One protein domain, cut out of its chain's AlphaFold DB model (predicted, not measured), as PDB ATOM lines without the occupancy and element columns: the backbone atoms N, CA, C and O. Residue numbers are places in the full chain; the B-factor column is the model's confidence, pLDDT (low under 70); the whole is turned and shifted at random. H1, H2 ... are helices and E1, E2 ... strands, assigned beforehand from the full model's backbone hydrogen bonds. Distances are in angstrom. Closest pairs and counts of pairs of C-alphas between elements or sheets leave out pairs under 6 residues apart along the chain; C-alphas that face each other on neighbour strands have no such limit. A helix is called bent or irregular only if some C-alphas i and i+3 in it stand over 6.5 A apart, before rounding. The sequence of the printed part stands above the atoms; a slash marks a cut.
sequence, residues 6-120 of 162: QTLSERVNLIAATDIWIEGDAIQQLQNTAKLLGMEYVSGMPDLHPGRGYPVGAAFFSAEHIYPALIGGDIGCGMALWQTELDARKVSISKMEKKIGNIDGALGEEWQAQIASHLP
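This is residues 6 to 120 of the 162 residues of a protein of Iodobacter fluviatilis (UniProt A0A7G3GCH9). A small, twisted sheet of four strands with H1 packed on one face makes a head, and from it a long arm runs out to two separate helices, H3 and H4, which touch neither the head nor each other. H2 sits where the arm leaves the head and only grazes the sheet; residues 74 to 106 and 108 to 114 stick out. The printed part has 115 residues with four named helices and four named strands, in the order E1 E2 H1 E3 E4 H2 H3 H4; the sheet's order is E1 E2 E3 E4, mixed, and the class is mixed, helices and strands. The whole is only just extended, close to loose, with a radius of gyration of the C-alphas of 20.3 A, and spans 52 by 42 by 23 A.

In the sheet, E2, residues 12 to 15, and E3, residues 39 to 49, are inner strands and parallel neighbours at 30 degrees, with N 15 and O 44 2.8 A apart, within hydrogen-bond range. E1, residues 6 to 9, is an edge strand and forms a hairpin with E2, antiparallel at 166 degrees, with N 6 and O 14 at 2.8 A. E4, residues 56 to 62, is the other edge strand and forms a hairpin with E3, antiparallel at 169 degrees, with N 43 and O 59 at 2.8 A. E3 bends by 107 degrees at residue 46. H1, residues 24 to 33, is on one face of the sheet, two layers in all; its closest C-alphas to E3 are those of Ala 26 and His 49, 4.9 A apart. E2, H1 and E3 form a strand-helix-strand unit, two parallel neighbour strands with a helix between, and its crossover is left-handed. H2, residues 68 to 71, and E4 are near each other. H3, residues 93 to 100, and H4, residues 109 to 118, are not on the sheet and are apart from each other. Every O i to N i+4 pair is within hydrogen-bond range in H1 and H3, and 4 of 6 are in H4; H2 is too short for such a pair.

E1 begins at C-alpha 6, (29.910, 52.025, 48.333). E3 is 19.9 A long, E4 16.7 A, H1 14.2 A, H3 10.5 A and E2 10.2 A; E1 is 9.1 A and H2 5.4 A. H4, 15.4 A long, ends at C-alpha 118, (0.863, 34.826, 25.493), and is irregular, but only just: C-alphas 110 and 113 are 6.9 A apart.

The two C-alphas farthest apart are those of Leu 37 and Lys 90, at 55.8 A. The printed part has no cut, and its long link is H2 to H3, residues 72 to 92. Mean pLDDT of the printed part is 90.6, and no printed residue is under 70.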
ATOM      1  N   GLN A   6      29.510  52.150  46.939       93.12
ATOM      2  CA  GLN A   6      29.910  52.025  48.333       93.12
ATOM      3  C   GLN A   6      29.599  50.603  48.814       93.12
ATOM      4  O   GLN A   6      28.442  50.187  48.827       93.12
ATOM      5  N   THR A   7      30.617  49.845  49.218       94.56
ATOM      6  CA  THR A   7      30.429  48.505  49.793       94.56
ATOM      7  C   THR A   7      30.105  48.629  51.278       94.56
ATOM      8  O   THR A   7      30.946  49.055  52.066       94.56
ATOM      9  N   LEU A   8      28.879  48.266  51.660       93.69
ATOM     10  CA  LEU A   8      28.399  48.321  53.046       93.69
ATOM     11  C   LEU A   8      28.668  47.008  53.795       93.69
ATOM     12  O   LEU A   8      28.845  47.010  55.012       93.69
ATOM     13  N   SER A   9      28.686  45.885  53.077       94.31
ATOM     14  CA  SER A   9      29.120  44.567  53.553       94.31
ATOM     15  C   SER A   9      29.455  43.661  52.360       94.31
ATOM     16  O   SER A   9      29.278  44.067  51.216       94.31
ATOM     17  N   GLU A  10      29.892  42.420  52.605       93.88
ATOM     18  CA  GLU A  10      30.242  41.443  51.554       93.88
ATOM     19  C   GLU A  10      29.149  41.272  50.479       93.88
ATOM     20  O   GLU A  10      29.455  41.078  49.305       93.88
ATOM     21  N   ARG A  11      27.873  41.383  50.873       96.06
ATOM     22  CA  ARG A  11      26.703  41.159  50.002       96.06
ATOM     23  C   ARG A  11      25.864  42.410  49.756       96.06
ATOM     24  O   ARG A  11      24.849  42.326  49.068       96.06
ATOM     25  N   VAL A  12      26.241  43.551  50.338       97.88
ATOM     26  CA  VAL A  12      25.438  44.781  50.301       97.88
ATOM     27  C   VAL A  12      26.254  45.925  49.728       97.88
ATOM     28  O   VAL A  12      27.251  46.344  50.317       97.88
ATOM     29  N   ASN A  13      25.776  46.478  48.618       97.12
ATOM     30  CA  ASN A  13      26.347  47.668  47.999       97.12
ATOM     31  C   ASN A  13      25.312  48.798  47.926       97.12
ATOM     32  O   ASN A  13      24.107  48.561  47.870       97.12
ATOM     33  N   LEU A  14      25.789  50.036  47.914       96.88
ATOM     34  CA  LEU A  14      24.998  51.238  47.686       96.88
ATOM     35  C   LEU A  14      25.580  51.987  46.492       96.88
ATOM     36  O   LEU A  14      26.755  52.350  46.495       96.88
ATOM     37  N   ILE A  15      24.753  52.224  45.481       96.56
ATOM     38  CA  ILE A  15      25.087  53.055  44.333       96.56
ATOM     39  C   ILE A  15      24.577  54.461  44.632       96.56
ATOM     40  O   ILE A  15      23.404  54.748  44.436       96.56
ATOM     41  N   ALA A  16      25.442  55.330  45.145       94.12
ATOM     42  CA  ALA A  16      25.129  56.725  45.423       94.12
ATOM     43  C   ALA A  16      26.419  57.544  45.535       94.12
ATOM     44  O   ALA A  16      27.456  57.048  45.989       94.12
ATOM     45  N   ALA A  17      26.347  58.820  45.156       91.12
ATOM     46  CA  ALA A  17      27.400  59.767  45.495       91.12
ATOM     47  C   ALA A  17      27.449  59.970  47.020       91.12
ATOM     48  O   ALA A  17      26.433  59.872  47.704       91.12
ATOM     49  N   THR A  18      28.634  60.233  47.566       85.94
ATOM     50  CA  THR A  18      28.849  60.328  49.021       85.94
ATOM     51  C   THR A  18      28.205  61.556  49.665       85.94
ATOM     52  O   THR A  18      28.110  61.630  50.884       85.94
ATOM     53  N   ASP A  19      27.814  62.539  48.857       88.69
ATOM     54  CA  ASP A  19      27.109  63.757  49.254       88.69
ATOM     55  C   ASP A  19      25.581  63.642  49.125       88.69
ATOM     56  O   ASP A  19      24.863  64.547  49.552       88.69
ATOM     57  N   ILE A  20      25.068  62.528  48.588       89.44
ATOM     58  CA  ILE A  20      23.638  62.226  48.592       89.44
ATOM     59  C   ILE A  20      23.274  61.655  49.958       89.44
ATOM     60  O   ILE A  20      23.812  60.638  50.402       89.44
ATOM     61  N   TRP A  21      22.332  62.315  50.624       93.31
ATOM     62  CA  TRP A  21      21.767  61.811  51.864       93.31
ATOM     63  C   TRP A  21      20.802  60.659  51.574       93.31
ATOM     64  O   TRP A  21      19.852  60.821  50.812       93.31
ATOM     65  N   ILE A  22      21.054  59.512  52.205       95.94
ATOM     66  CA  ILE A  22      20.210  58.317  52.160       95.94
ATOM     67  C   ILE A  22      19.732  58.018  53.580       95.94
ATOM     68  O   ILE A  22      20.511  58.060  54.536       95.94
ATOM     69  N   GLU A  23      18.446  57.712  53.722       96.44
ATOM     70  CA  GLU A  23      17.833  57.443  55.019       96.44
ATOM     71  C   GLU A  23      18.411  56.179  55.673       96.44
ATOM     72  O   GLU A  23      18.489  55.110  55.062       96.44
ATOM     73  N   GLY A  24      18.779  56.281  56.955       96.44
ATOM     74  CA  GLY A  24      19.364  55.166  57.709       96.44
ATOM     75  C   GLY A  24      18.445  53.943  57.791       96.44
ATOM     76  O   GLY A  24      18.921  52.811  57.699       96.44
ATOM     77  N   ASP A  25      17.131  54.161  57.869       98.00
ATOM     78  CA  ASP A  25      16.135  53.086  57.862       98.00
ATOM     79  C   ASP A  25      16.153  52.301  56.543       98.00
ATOM     80  O   ASP A  25      16.015  51.077  56.550       98.00
ATOM     81  N   ALA A  26      16.410  52.967  55.414       97.94
ATOM     82  CA  ALA A  26      16.512  52.314  54.114       97.94
ATOM     83  C   ALA A  26      17.773  51.436  54.028       97.94
ATOM     84  O   ALA A  26      17.723  50.295  53.562       97.94
ATOM     85  N   ILE A  27      18.894  51.925  54.572       97.12
ATOM     86  CA  ILE A  27      20.131  51.143  54.713       97.12
ATOM     87  C   ILE A  27      19.908  49.929  55.622       97.12
ATOM     88  O   ILE A  27      20.324  48.815  55.293       97.12
ATOM     89  N   GLN A  28      19.208  50.112  56.742       97.75
ATOM     90  CA  GLN A  28      18.886  49.020  57.653       97.75
ATOM     91  C   GLN A  28      18.002  47.965  56.974       97.75
ATOM     92  O   GLN A  28      18.226  46.763  57.159       97.75
ATOM     93  N   GLN A  29      17.034  48.393  56.161       97.94
ATOM     94  CA  GLN A  29      16.188  47.509  55.362       97.94
ATOM     95  C   GLN A  29      16.994  46.738  54.299       97.94
ATOM     96  O   GLN A  29      16.787  45.530  54.167       97.94
ATOM     97  N   LEU A  30      17.970  47.351  53.612       97.69
ATOM     98  CA  LEU A  30      18.888  46.627  52.709       97.69
ATOM     99  C   LEU A  30      19.667  45.537  53.450       97.69
ATOM    100  O   LEU A  30      19.694  44.382  53.024       97.69
ATOM    101  N   GLN A  31      20.271  45.890  54.588       97.62
ATOM    102  CA  GLN A  31      21.055  44.954  55.395       97.62
ATOM    103  C   GLN A  31      20.212  43.795  55.931       97.62
ATOM    104  O   GLN A  31      20.704  42.675  56.047       97.62
ATOM    105  N   ASN A  32      18.947  44.045  56.271       97.50
ATOM    106  CA  ASN A  32      18.028  42.993  56.695       97.50
ATOM    107  C   ASN A  32      17.601  42.108  55.523       97.50
ATOM    108  O   ASN A  32      17.551  40.890  55.680       97.50
ATOM    109  N   THR A  33      17.383  42.691  54.342       97.81
ATOM    110  CA  THR A  33      17.061  41.943  53.117       97.81
ATOM    111  C   THR A  33      18.190  40.986  52.732       97.81
ATOM    112  O   THR A  33      17.935  39.846  52.357       97.81
ATOM    113  N   ALA A  34      19.449  41.386  52.931       97.81
ATOM    114  CA  ALA A  34      20.618  40.542  52.672       97.81
ATOM    115  C   ALA A  34      20.729  39.299  53.578       97.81
ATOM    116  O   ALA A  34      21.529  38.409  53.301       97.81
ATOM    117  N   LYS A  35      19.944  39.227  54.663       97.06
ATOM    118  CA  LYS A  35      19.886  38.072  55.577       97.06
ATOM    119  C   LYS A  35      18.815  37.052  55.179       97.06
ATOM    120  O   LYS A  35      18.698  36.022  55.840       97.06
ATOM    121  N   LEU A  36      18.006  37.343  54.157       97.38
ATOM    122  CA  LEU A  36      16.999  36.411  53.663       97.38
ATOM    123  C   LEU A  36      17.660  35.145  53.094       97.38
ATOM    124  O   LEU A  36      18.766  35.182  52.554       97.38
ATOM    125  N   LEU A  37      16.975  34.009  53.225       97.25
ATOM    126  CA  LEU A  37      17.472  32.714  52.759       97.25
ATOM    127  C   LEU A  37      17.700  32.734  51.238       97.25
ATOM    128  O   LEU A  37      16.854  33.207  50.483       97.25
ATOM    129  N   GLY A  38      18.851  32.248  50.779       96.69
ATOM    130  CA  GLY A  38      19.189  32.264  49.354       96.69
ATOM    131  C   GLY A  38      19.435  33.661  48.771       96.69
ATOM    132  O   GLY A  38      19.557  33.775  47.558       96.69
ATOM    133  N   MET A  39      19.495  34.731  49.576       97.94
ATOM    134  CA  MET A  39      19.893  36.058  49.093       97.94
ATOM    135  C   MET A  39      21.417  36.127  48.950       97.94
ATOM    136  O   MET A  39      22.152  35.956  49.927       97.94
ATOM    137  N   GLU A  40      21.888  36.393  47.736       97.81
ATOM    138  CA  GLU A  40      23.315  36.448  47.415       97.81
ATOM    139  C   GLU A  40      23.826  37.886  47.340       97.81
ATOM    140  O   GLU A  40      24.859  38.190  47.935       97.81
ATOM    141  N   TYR A  41      23.080  38.785  46.686       97.94
ATOM    142  CA  TYR A  41      23.459  40.193  46.558       97.94
ATOM    143  C   TYR A  41      22.276  41.137  46.724       97.94
ATOM    144  O   TYR A  41      21.173  40.891  46.238       97.94
ATOM    145  N   VAL A  42      22.539  42.266  47.374       98.25
ATOM    146  CA  VAL A  42      21.594  43.361  47.568       98.25
ATOM    147  C   VAL A  42      22.279  44.669  47.190       98.25
ATOM    148  O   VAL A  42      23.372  44.967  47.675       98.25
ATOM    149  N   SER A  43      21.644  45.465  46.333       98.31
ATOM    150  CA  SER A  43      22.166  46.769  45.934       98.31
ATOM    151  C   SER A  43      21.119  47.857  46.106       98.31
ATOM    152  O   SER A  43      20.061  47.794  45.490       98.31
ATOM    153  N   GLY A  44      21.428  48.881  46.900       98.12
ATOM    154  CA  GLY A  44      20.637  50.110  46.952       98.12
ATOM    155  C   GLY A  44      20.982  51.045  45.801       98.12
ATOM    156  O   GLY A  44      22.158  51.177  45.463       98.12
ATOM    157  N   MET A  45      19.972  51.661  45.199       97.31
ATOM    158  CA  MET A  45      20.099  52.636  44.113       97.31
ATOM    159  C   MET A  45      20.128  54.076  44.670       97.31
ATOM    160  O   MET A  45      19.891  54.272  45.863       97.31
ATOM    161  N   PRO A  46      20.419  55.106  43.849       95.62
ATOM    162  CA  PRO A  46      20.495  56.486  44.338       95.62
ATOM    163  C   PRO A  46      19.190  57.044  44.929       95.62
ATOM    164  O   PRO A  46      19.230  58.019  45.670       95.62
ATOM    165  N   ASP A  47      18.046  56.452  44.592       96.12
ATOM    166  CA  ASP A  47      16.700  56.796  45.065       96.12
ATOM    167  C   ASP A  47      16.225  55.916  46.238       96.12
ATOM    168  O   ASP A  47      15.031  55.884  46.560       96.12
ATOM    169  N   LEU A  48      17.155  55.203  46.886       97.88
ATOM    170  CA  LEU A  48      16.869  54.314  48.005       97.88
ATOM    171  C   LEU A  48      16.160  55.052  49.150       97.88
ATOM    172  O   LEU A  48      16.695  56.005  49.717       97.88
ATOM    173  N   HIS A  49      15.001  54.542  49.560       97.75
ATOM    174  CA  HIS A  49      14.246  55.061  50.701       97.75
ATOM    175  C   HIS A  49      13.473  53.949  51.433       97.75
ATOM    176  O   HIS A  49      13.323  52.838  50.901       97.75
ATOM    177  N   PRO A  50      12.993  54.196  52.669       98.06
ATOM    178  CA  PRO A  50      12.300  53.176  53.439       98.06
ATOM    179  C   PRO A  50      10.961  52.807  52.805       98.06
ATOM    180  O   PRO A  50      10.123  53.666  52.526       98.06
ATOM    181  N   GLY A  51      10.727  51.510  52.637       95.75
ATOM    182  CA  GLY A  51       9.423  50.977  52.259       95.75
ATOM    183  C   GLY A  51       8.695  50.326  53.435       95.75
ATOM    184  O   GLY A  51       9.095  50.412  54.601       95.75
ATOM    185  N   ARG A  52       7.601  49.621  53.127       91.94
ATOM    186  CA  ARG A  52       6.797  48.865  54.104       91.94
ATOM    187  C   ARG A  52       7.450  47.513  54.418       91.94
ATOM    188  O   ARG A  52       6.976  46.471  53.980       91.94
ATOM    189  N   GLY A  53       8.544  47.549  55.175       90.94
ATOM    190  CA  GLY A  53       9.297  46.374  55.638       90.94
ATOM    191  C   GLY A  53      10.563  46.069  54.830       90.94
ATOM    192  O   GLY A  53      11.533  45.579  55.403       90.94
ATOM    193  N   TYR A  54      10.584  46.428  53.547       96.12
ATOM    194  CA  TYR A  54      11.723  46.282  52.633       96.12
ATOM    195  C   TYR A  54      11.979  47.609  51.905       96.12
ATOM    196  O   TYR A  54      11.033  48.393  51.782       96.12
ATOM    197  N   PRO A  55      13.213  47.883  51.443       97.62
ATOM    198  CA  PRO A  55      13.539  49.179  50.868       97.62
ATOM    199  C   PRO A  55      12.978  49.313  49.451       97.62
ATOM    200  O   PRO A  55      12.868  48.328  48.720       97.62
ATOM    201  N   VAL A  56      12.664  50.544  49.054       97.38
ATOM    202  CA  VAL A  56      12.325  50.905  47.670       97.38
ATOM    203  C   VAL A  56      13.565  51.509  47.014       97.38
ATOM    204  O   VAL A  56      14.363  52.141  47.701       97.38
ATOM    205  N   GLY A  57      13.745  51.307  45.705       97.06
ATOM    206  CA  GLY A  57      14.957  51.739  44.998       97.06
ATOM    207  C   GLY A  57      16.125  50.782  45.242       97.06
ATOM    208  O   GLY A  57      17.217  51.190  45.629       97.06
ATOM    209  N   ALA A  58      15.889  49.477  45.091       98.00
ATOM    210  CA  ALA A  58      16.893  48.448  45.336       98.00
ATOM    211  C   ALA A  58      16.773  47.283  44.348       98.00
ATOM    212  O   ALA A  58      15.692  46.976  43.852       98.00
ATOM    213  N   ALA A  59      17.900  46.625  44.092       98.00
ATOM    214  CA  ALA A  59      17.994  45.398  43.314       98.00
ATOM    215  C   ALA A  59      18.452  44.241  44.210       98.00
ATOM    216  O   ALA A  59      19.319  44.410  45.072       98.00
ATOM    217  N   PHE A  60      17.885  43.060  43.979       97.81
ATOM    218  CA  PHE A  60      18.128  41.866  44.782       97.81
ATOM    219  C   PHE A  60      18.429  40.684  43.867       97.81
ATOM    220  O   PHE A  60      17.701  40.445  42.904       97.81
ATOM    221  N   PHE A  61      19.476  39.930  44.182       97.69
ATOM    222  CA  PHE A  61      19.776  38.660  43.537       97.69
ATOM    223  C   PHE A  61      19.641  37.545  44.565       97.69
ATOM    224  O   PHE A  61      20.410  37.477  45.527       97.69
ATOM    225  N   SER A  62      18.640  36.690  44.362       97.75
ATOM    226  CA  SER A  62      18.384  35.528  45.203       97.75
ATOM    227  C   SER A  62      18.399  34.262  44.359       97.75
ATOM    228  O   SER A  62      17.757  34.200  43.311       97.75
ATOM    229  N   ALA A  63      19.119  33.252  44.836       96.31
ATOM    230  CA  ALA A  63      19.096  31.909  44.294       96.31
ATOM    231  C   ALA A  63      17.993  31.084  44.971       96.31
ATOM    232  O   ALA A  63      17.780  31.160  46.185       96.31
ATOM    233  N   GLU A  64      17.288  30.286  44.166       95.81
ATOM    234  CA  GLU A  64      16.287  29.291  44.592       95.81
ATOM    235  C   GLU A  64      15.031  29.845  45.297       95.81
ATOM    236  O   GLU A  64      14.077  29.100  45.521       95.81
ATOM    237  N   HIS A  65      14.988  31.140  45.624       95.25
ATOM    238  CA  HIS A  65      13.909  31.766  46.386       95.25
ATOM    239  C   HIS A  65      13.359  33.003  45.676       95.25
ATOM    240  O   HIS A  65      14.095  33.847  45.171       95.25
ATOM    241  N   ILE A  66      12.031  33.135  45.697       93.12
ATOM    242  CA  ILE A  66      11.318  34.346  45.287       93.12
ATOM    243  C   ILE A  66      10.638  34.935  46.518       93.12
ATOM    244  O   ILE A  66       9.943  34.232  47.253       93.12
ATOM    245  N   TYR A  67      10.797  36.244  46.706       94.31
ATOM    246  CA  TYR A  67      10.184  37.006  47.788       94.31
ATOM    247  C   TYR A  67       9.170  38.000  47.210       94.31
ATOM    248  O   TYR A  67       9.562  39.113  46.863       94.31
ATOM    249  N   PRO A  68       7.868  37.657  47.124       91.06
ATOM    250  CA  PRO A  68       6.858  38.553  46.553       91.06
ATOM    251  C   PRO A  68       6.833  39.947  47.198       91.06
ATOM    252  O   PRO A  68       6.640  40.945  46.514       91.06
ATOM    253  N   ALA A  69       7.119  40.032  48.499       91.31
ATOM    254  CA  ALA A  69       7.183  41.299  49.224       91.31
ATOM    255  C   ALA A  69       8.302  42.253  48.749       91.31
ATOM    256  O   ALA A  69       8.188  43.452  48.987       91.31
ATOM    257  N   LEU A  70       9.349  41.750  48.076       94.44
ATOM    258  CA  LEU A  70      10.418  42.570  47.481       94.44
ATOM    259  C   LEU A  70      10.043  43.144  46.106       94.44
ATOM    260  O   LEU A  70      10.709  44.062  45.645       94.44
ATOM    261  N   ILE A  71       9.003  42.614  45.453       91.62
ATOM    262  CA  ILE A  71       8.526  43.103  44.146       91.62
ATOM    263  C   ILE A  71       7.720  44.397  44.327       91.62
ATOM    264  O   ILE A  71       7.783  45.296  43.496       91.62
ATOM    265  N   GLY A  72       6.986  44.494  45.437       87.12
ATOM    266  CA  GLY A  72       6.070  45.593  45.728       87.12
ATOM    267  C   GLY A  72       4.604  45.185  45.586       87.12
ATOM    268  O   GLY A  72       4.272  44.131  45.051       87.12
ATOM    269  N   GLY A  73       3.713  46.018  46.129       83.12
ATOM    270  CA  GLY A  73       2.266  45.765  46.090       83.12
ATOM    271  C   GLY A  73       1.620  46.055  44.734       83.12
ATOM    272  O   GLY A  73       0.509  45.597  44.488       83.12
ATOM    273  N   ASP A  74       2.314  46.806  43.881       82.06
ATOM    274  CA  ASP A  74       1.892  47.141  42.526       82.06
ATOM    275  C   ASP A  74       2.827  46.458  41.524       82.06
ATOM    276  O   ASP A  74       3.843  47.007  41.091       82.06
ATOM    277  N   ILE A  75       2.559  45.178  41.267       81.56
ATOM    278  CA  ILE A  75       3.446  44.336  40.467       81.56
ATOM    279  C   ILE A  75       3.358  44.773  39.007       81.56
ATOM    280  O   ILE A  75       2.277  44.857  38.432       81.56
ATOM    281  N   GLY A  76       4.517  45.000  38.390       77.62
ATOM    282  CA  GLY A  76       4.590  45.501  37.020       77.62
ATOM    283  C   GLY A  76       4.480  47.021  36.919       77.62
ATOM    284  O   GLY A  76       4.408  47.523  35.798       77.62
ATOM    285  N   CYS A  77       4.506  47.749  38.048       83.31
ATOM    286  CA  CYS A  77       4.682  49.196  38.032       83.31
ATOM    287  C   CYS A  77       5.927  49.561  37.210       83.31
ATOM    288  O   CYS A  77       6.981  48.921  37.279       83.31
ATOM    289  N   GLY A  78       5.785  50.563  36.354       84.31
ATOM    290  CA  GLY A  78       6.813  50.887  35.384       84.31
ATOM    291  C   GLY A  78       6.391  52.023  34.475       84.31
ATOM    292  O   GLY A  78       5.298  52.574  34.587       84.31
ATOM    293  N   MET A  79       7.289  52.379  33.565       84.38
ATOM    294  CA  MET A  79       7.063  53.433  32.588       84.38
ATOM    295  C   MET A  79       7.263  52.877  31.187       84.38
ATOM    296  O   MET A  79       8.165  52.078  30.943       84.38
ATOM    297  N   ALA A  80       6.452  53.359  30.255       83.06
ATOM    298  CA  ALA A  80       6.637  53.123  28.836       83.06
ATOM    299  C   ALA A  80       6.657  54.463  28.096       83.06
ATOM    300  O   ALA A  80       5.986  55.424  28.477       83.06
ATOM    301  N   LEU A  81       7.489  54.530  27.058       85.81
ATOM    302  CA  LEU A  81       7.700  55.719  26.244       85.81
ATOM    303  C   LEU A  81       7.405  55.367  24.787       85.81
ATOM    304  O   LEU A  81       8.057  54.497  24.216       85.81
ATOM    305  N   TRP A  82       6.454  56.078  24.180       85.38
ATOM    306  CA  TRP A  82       6.112  55.918  22.767       85.38
ATOM    307  C   TRP A  82       6.557  57.135  21.973       85.38
ATOM    308  O   TRP A  82       6.153  58.267  22.248       85.38
ATOM    309  N   GLN A  83       7.371  56.891  20.950       90.12
ATOM    310  CA  GLN A  83       7.688  57.901  19.955       90.12
ATOM    311  C   GLN A  83       6.505  58.058  18.992       90.12
ATOM    312  O   GLN A  83       5.958  57.074  18.502       90.12
ATOM    313  N   THR A  84       6.122  59.303  18.708       89.38
ATOM    314  CA  THR A  84       5.047  59.633  17.761       89.38
ATOM    315  C   THR A  84       5.577  60.529  16.648       89.38
ATOM    316  O   THR A  84       6.639  61.136  16.781       89.38
ATOM    317  N   GLU A  85       4.817  60.654  15.562       94.19
ATOM    318  CA  GLU A  85       5.136  61.559  14.447       94.19
ATOM    319  C   GLU A  85       4.593  62.986  14.652       94.19
ATOM    320  O   GLU A  85       4.633  63.823  13.749       94.19
ATOM    321  N   LEU A  86       4.039  63.286  15.829       89.62
ATOM    322  CA  LEU A  86       3.387  64.564  16.088       89.62
ATOM    323  C   LEU A  86       4.408  65.700  16.278       89.62
ATOM    324  O   LEU A  86       5.338  65.597  17.075       89.62
ATOM    325  N   ASP A  87       4.186  66.840  15.615       91.12
ATOM    326  CA  ASP A  87       4.971  68.060  15.858       91.12
ATOM    327  C   ASP A  87       4.525  68.712  17.172       91.12
ATOM    328  O   ASP A  87       3.429  69.273  17.259       91.12
ATOM    329  N   ALA A  88       5.399  68.685  18.181       89.56
ATOM    330  CA  ALA A  88       5.139  69.237  19.509       89.56
ATOM    331  C   ALA A  88       4.670  70.704  19.491       89.56
ATOM    332  O   ALA A  88       3.911  71.115  20.364       89.56
ATOM    333  N   ARG A  89       5.049  71.495  18.477       92.94
ATOM    334  CA  ARG A  89       4.630  72.905  18.344       92.94
ATOM    335  C   ARG A  89       3.190  73.059  17.857       92.94
ATOM    336  O   ARG A  89       2.597  74.120  18.022       92.94
ATOM    337  N   LYS A  90       2.640  72.024  17.217       92.81
ATOM    338  CA  LYS A  90       1.280  72.002  16.650       92.81
ATOM    339  C   LYS A  90       0.291  71.246  17.531       92.81
ATOM    340  O   LYS A  90      -0.915  71.294  17.285       92.81
ATOM    341  N   VAL A  91       0.785  70.547  18.549       90.88
ATOM    342  CA  VAL A  91      -0.027  69.776  19.485       90.88
ATOM    343  C   VAL A  91      -0.358  70.609  20.715       90.88
ATOM    344  O   VAL A  91       0.488  71.268  21.307       90.88
ATOM    345  N   SER A  92      -1.619  70.541  21.132       92.69
ATOM    346  CA  SER A  92      -2.071  71.076  22.413       92.69
ATOM    347  C   SER A  92      -2.157  69.937  23.426       92.69
ATOM    348  O   SER A  92      -2.967  69.025  23.246       92.69
ATOM    349  N   ILE A  93      -1.352  70.007  24.493       90.19
ATOM    350  CA  ILE A  93      -1.308  68.987  25.557       90.19
ATOM    351  C   ILE A  93      -2.701  68.771  26.164       90.19
ATOM    352  O   ILE A  93      -3.160  67.638  26.249       90.19
ATOM    353  N   SER A  94      -3.436  69.847  26.459       89.38
ATOM    354  CA  SER A  94      -4.783  69.757  27.047       89.38
ATOM    355  C   SER A  94      -5.823  69.103  26.129       89.38
ATOM    356  O   SER A  94      -6.793  68.517  26.604       89.38
ATOM    357  N   LYS A  95      -5.653  69.181  24.801       90.44
ATOM    358  CA  LYS A  95      -6.500  68.434  23.857       90.44
ATOM    359  C   LYS A  95      -6.115  66.958  23.800       90.44
ATOM    360  O   LYS A  95      -7.003  66.129  23.632       90.44
ATOM    361  N   MET A  96      -4.824  66.640  23.909       88.19
ATOM    362  CA  MET A  96      -4.336  65.257  23.916       88.19
ATOM    363  C   MET A  96      -4.778  64.521  25.175       88.19
ATOM    364  O   MET A  96      -5.336  63.440  25.057       88.19
ATOM    365  N   GLU A  97      -4.630  65.139  26.343       88.50
ATOM    366  CA  GLU A  97      -5.109  64.609  27.625       88.50
ATOM    367  C   GLU A  97      -6.594  64.218  27.548       88.50
ATOM    368  O   GLU A  97      -6.963  63.076  27.813       88.50
ATOM    369  N   LYS A  98      -7.445  65.128  27.052       89.12
ATOM    370  CA  LYS A  98      -8.882  64.864  26.865       89.12
ATOM    371  C   LYS A  98      -9.179  63.732  25.880       89.12
ATOM    372  O   LYS A  98     -10.229  63.110  25.991       89.12
ATOM    373  N   LYS A  99      -8.311  63.508  24.888       87.56
ATOM    374  CA  LYS A  99      -8.469  62.441  23.888       87.56
ATOM    375  C   LYS A  99      -7.980  61.084  24.382       87.56
ATOM    376  O   LYS A  99      -8.573  60.087  23.994       87.56
ATOM    377  N   ILE A 100      -6.909  61.057  25.178       84.88
ATOM    378  CA  ILE A 100      -6.356  59.833  25.772       84.88
ATOM    379  C   ILE A 100      -7.402  59.173  26.677       84.88
ATOM    380  O   ILE A 100      -7.557  57.957  26.644       84.88
ATOM    381  N   GLY A 101      -8.180  59.974  27.410       82.38
ATOM    382  CA  GLY A 101      -9.241  59.447  28.263       82.38
ATOM    383  C   GLY A 101      -8.674  58.632  29.427       82.38
ATOM    384  O   GLY A 101      -7.627  58.975  29.970       82.38
ATOM    385  N   ASN A 102      -9.385  57.579  29.836       79.75
ATOM    386  CA  ASN A 102      -8.951  56.705  30.924       79.75
ATOM    387  C   ASN A 102      -8.125  55.532  30.373       79.75
ATOM    388  O   ASN A 102      -8.676  54.683  29.675       79.75
ATOM    389  N   ILE A 103      -6.836  55.493  30.711       76.31
ATOM    390  CA  ILE A 103      -5.901  54.424  30.319       76.31
ATOM    391  C   ILE A 103      -5.707  53.359  31.402       76.31
ATOM    392  O   ILE A 103      -5.123  52.318  31.121       76.31
ATOM    393  N   ASP A 104      -6.229  53.601  32.605       72.81
ATOM    394  CA  ASP A 104      -6.130  52.699  33.758       72.81
ATOM    395  C   ASP A 104      -7.276  51.667  33.773       72.81
ATOM    396  O   ASP A 104      -7.418  50.864  34.696       72.81
ATOM    397  N   GLY A 105      -8.164  51.727  32.776       70.69
ATOM    398  CA  GLY A 105      -9.255  50.776  32.602       70.69
ATOM    399  C   GLY A 105      -8.775  49.438  32.042       70.69
ATOM    400  O   GLY A 105      -7.751  49.360  31.371       70.69
ATOM    401  N   ALA A 106      -9.563  48.386  32.270       71.94
ATOM    402  CA  ALA A 106      -9.300  47.084  31.667       71.94
ATOM    403  C   ALA A 106      -9.222  47.191  30.135       71.94
ATOM    404  O   ALA A 106      -9.994  47.931  29.514       71.94
ATOM    405  N   LEU A 107      -8.315  46.415  29.538       75.25
ATOM    406  CA  LEU A 107      -8.222  46.304  28.088       75.25
ATOM    407  C   LEU A 107      -9.547  45.774  27.520       75.25
ATOM    408  O   LEU A 107     -10.189  44.898  28.108       75.25
ATOM    409  N   GLY A 108      -9.953  46.316  26.372       76.88
ATOM    410  CA  GLY A 108     -11.179  45.905  25.696       76.88
ATOM    411  C   GLY A 108     -11.153  44.436  25.251       76.88
ATOM    412  O   GLY A 108     -10.100  43.790  25.200       76.88
ATOM    413  N   GLU A 109     -12.329  43.890  24.927       81.94
ATOM    414  CA  GLU A 109     -12.493  42.489  24.508       81.94
ATOM    415  C   GLU A 109     -11.635  42.130  23.284       81.94
ATOM    416  O   GLU A 109     -11.215  40.983  23.133       81.94
ATOM    417  N   GLU A 110     -11.309  43.113  22.443       84.25
ATOM    418  CA  GLU A 110     -10.463  42.955  21.263       84.25
ATOM    419  C   GLU A 110      -9.036  42.481  21.586       84.25
ATOM    420  O   GLU A 110      -8.417  41.800  20.768       84.25
ATOM    421  N   TRP A 111      -8.529  42.774  22.787       81.12
ATOM    422  CA  TRP A 111      -7.184  42.376  23.217       81.12
ATOM    423  C   TRP A 111      -7.137  40.961  23.797       81.12
ATOM    424  O   TRP A 111      -6.066  40.357  23.875       81.12
ATOM    425  N   GLN A 112      -8.286  40.389  24.168       77.88
ATOM    426  CA  GLN A 112      -8.353  39.132  24.920       77.88
ATOM    427  C   GLN A 112      -7.775  37.945  24.140       77.88
ATOM    428  O   GLN A 112      -7.115  37.084  24.721       77.88
ATOM    429  N   ALA A 113      -7.950  37.920  22.815       82.44
ATOM    430  CA  ALA A 113      -7.365  36.881  21.965       82.44
ATOM    431  C   ALA A 113      -5.827  36.936  21.951       82.44
ATOM    432  O   ALA A 113      -5.168  35.897  21.996       82.44
ATOM    433  N   GLN A 114      -5.247  38.140  21.927       81.88
ATOM    434  CA  GLN A 114      -3.794  38.323  21.970       81.88
ATOM    435  C   GLN A 114      -3.237  37.985  23.352       81.88
ATOM    436  O   GLN A 114      -2.270  37.233  23.450       81.88
ATOM    437  N   ILE A 115      -3.886  38.452  24.419       77.19
ATOM    438  CA  ILE A 115      -3.519  38.137  25.805       77.19
ATOM    439  C   ILE A 115      -3.514  36.615  26.027       77.19
ATOM    440  O   ILE A 115      -2.534  36.058  26.521       77.19
ATOM    441  N   ALA A 116      -4.561  35.918  25.574       78.38
ATOM    442  CA  ALA A 116      -4.664  34.464  25.680       78.38
ATOM    443  C   ALA A 116      -3.566  33.708  24.911       78.38
ATOM    444  O   ALA A 116      -3.213  32.600  25.303       78.38
ATOM    445  N   SER A 117      -3.006  34.290  23.846       83.88
ATOM    446  CA  SER A 117      -1.914  33.665  23.087       83.88
ATOM    447  C   SER A 117      -0.560  33.705  23.806       83.88
ATOM    448  O   SER A 117       0.307  32.878  23.526       83.88
ATOM    449  N   HIS A 118      -0.382  34.639  24.744       78.88
ATOM    450  CA  HIS A 118       0.863  34.826  25.493       78.88
ATOM    451  C   HIS A 118       0.819  34.260  26.914       78.88
ATOM    452  O   HIS A 118       1.864  34.114  27.547       78.88
ATOM    453  N   LEU A 119      -0.371  33.940  27.421       73.94
ATOM    454  CA  LEU A 119      -0.553  33.431  28.773       73.94
ATOM    455  C   LEU A 119      -0.811  31.925  28.795       73.94
ATOM    456  O   LEU A 119      -1.537  31.405  27.946       73.94
ATOM    457  N   PRO A 120      -0.302  31.210  29.813       73.69
ATOM    458  CA  PRO A 120      -0.729  29.844  30.068       73.69
ATOM    459  C   PRO A 120      -2.249  29.787  30.276       73.69
ATOM    460  O   PRO A 120      -2.854  30.668  30.900       73.69
TER     461      PRO A 120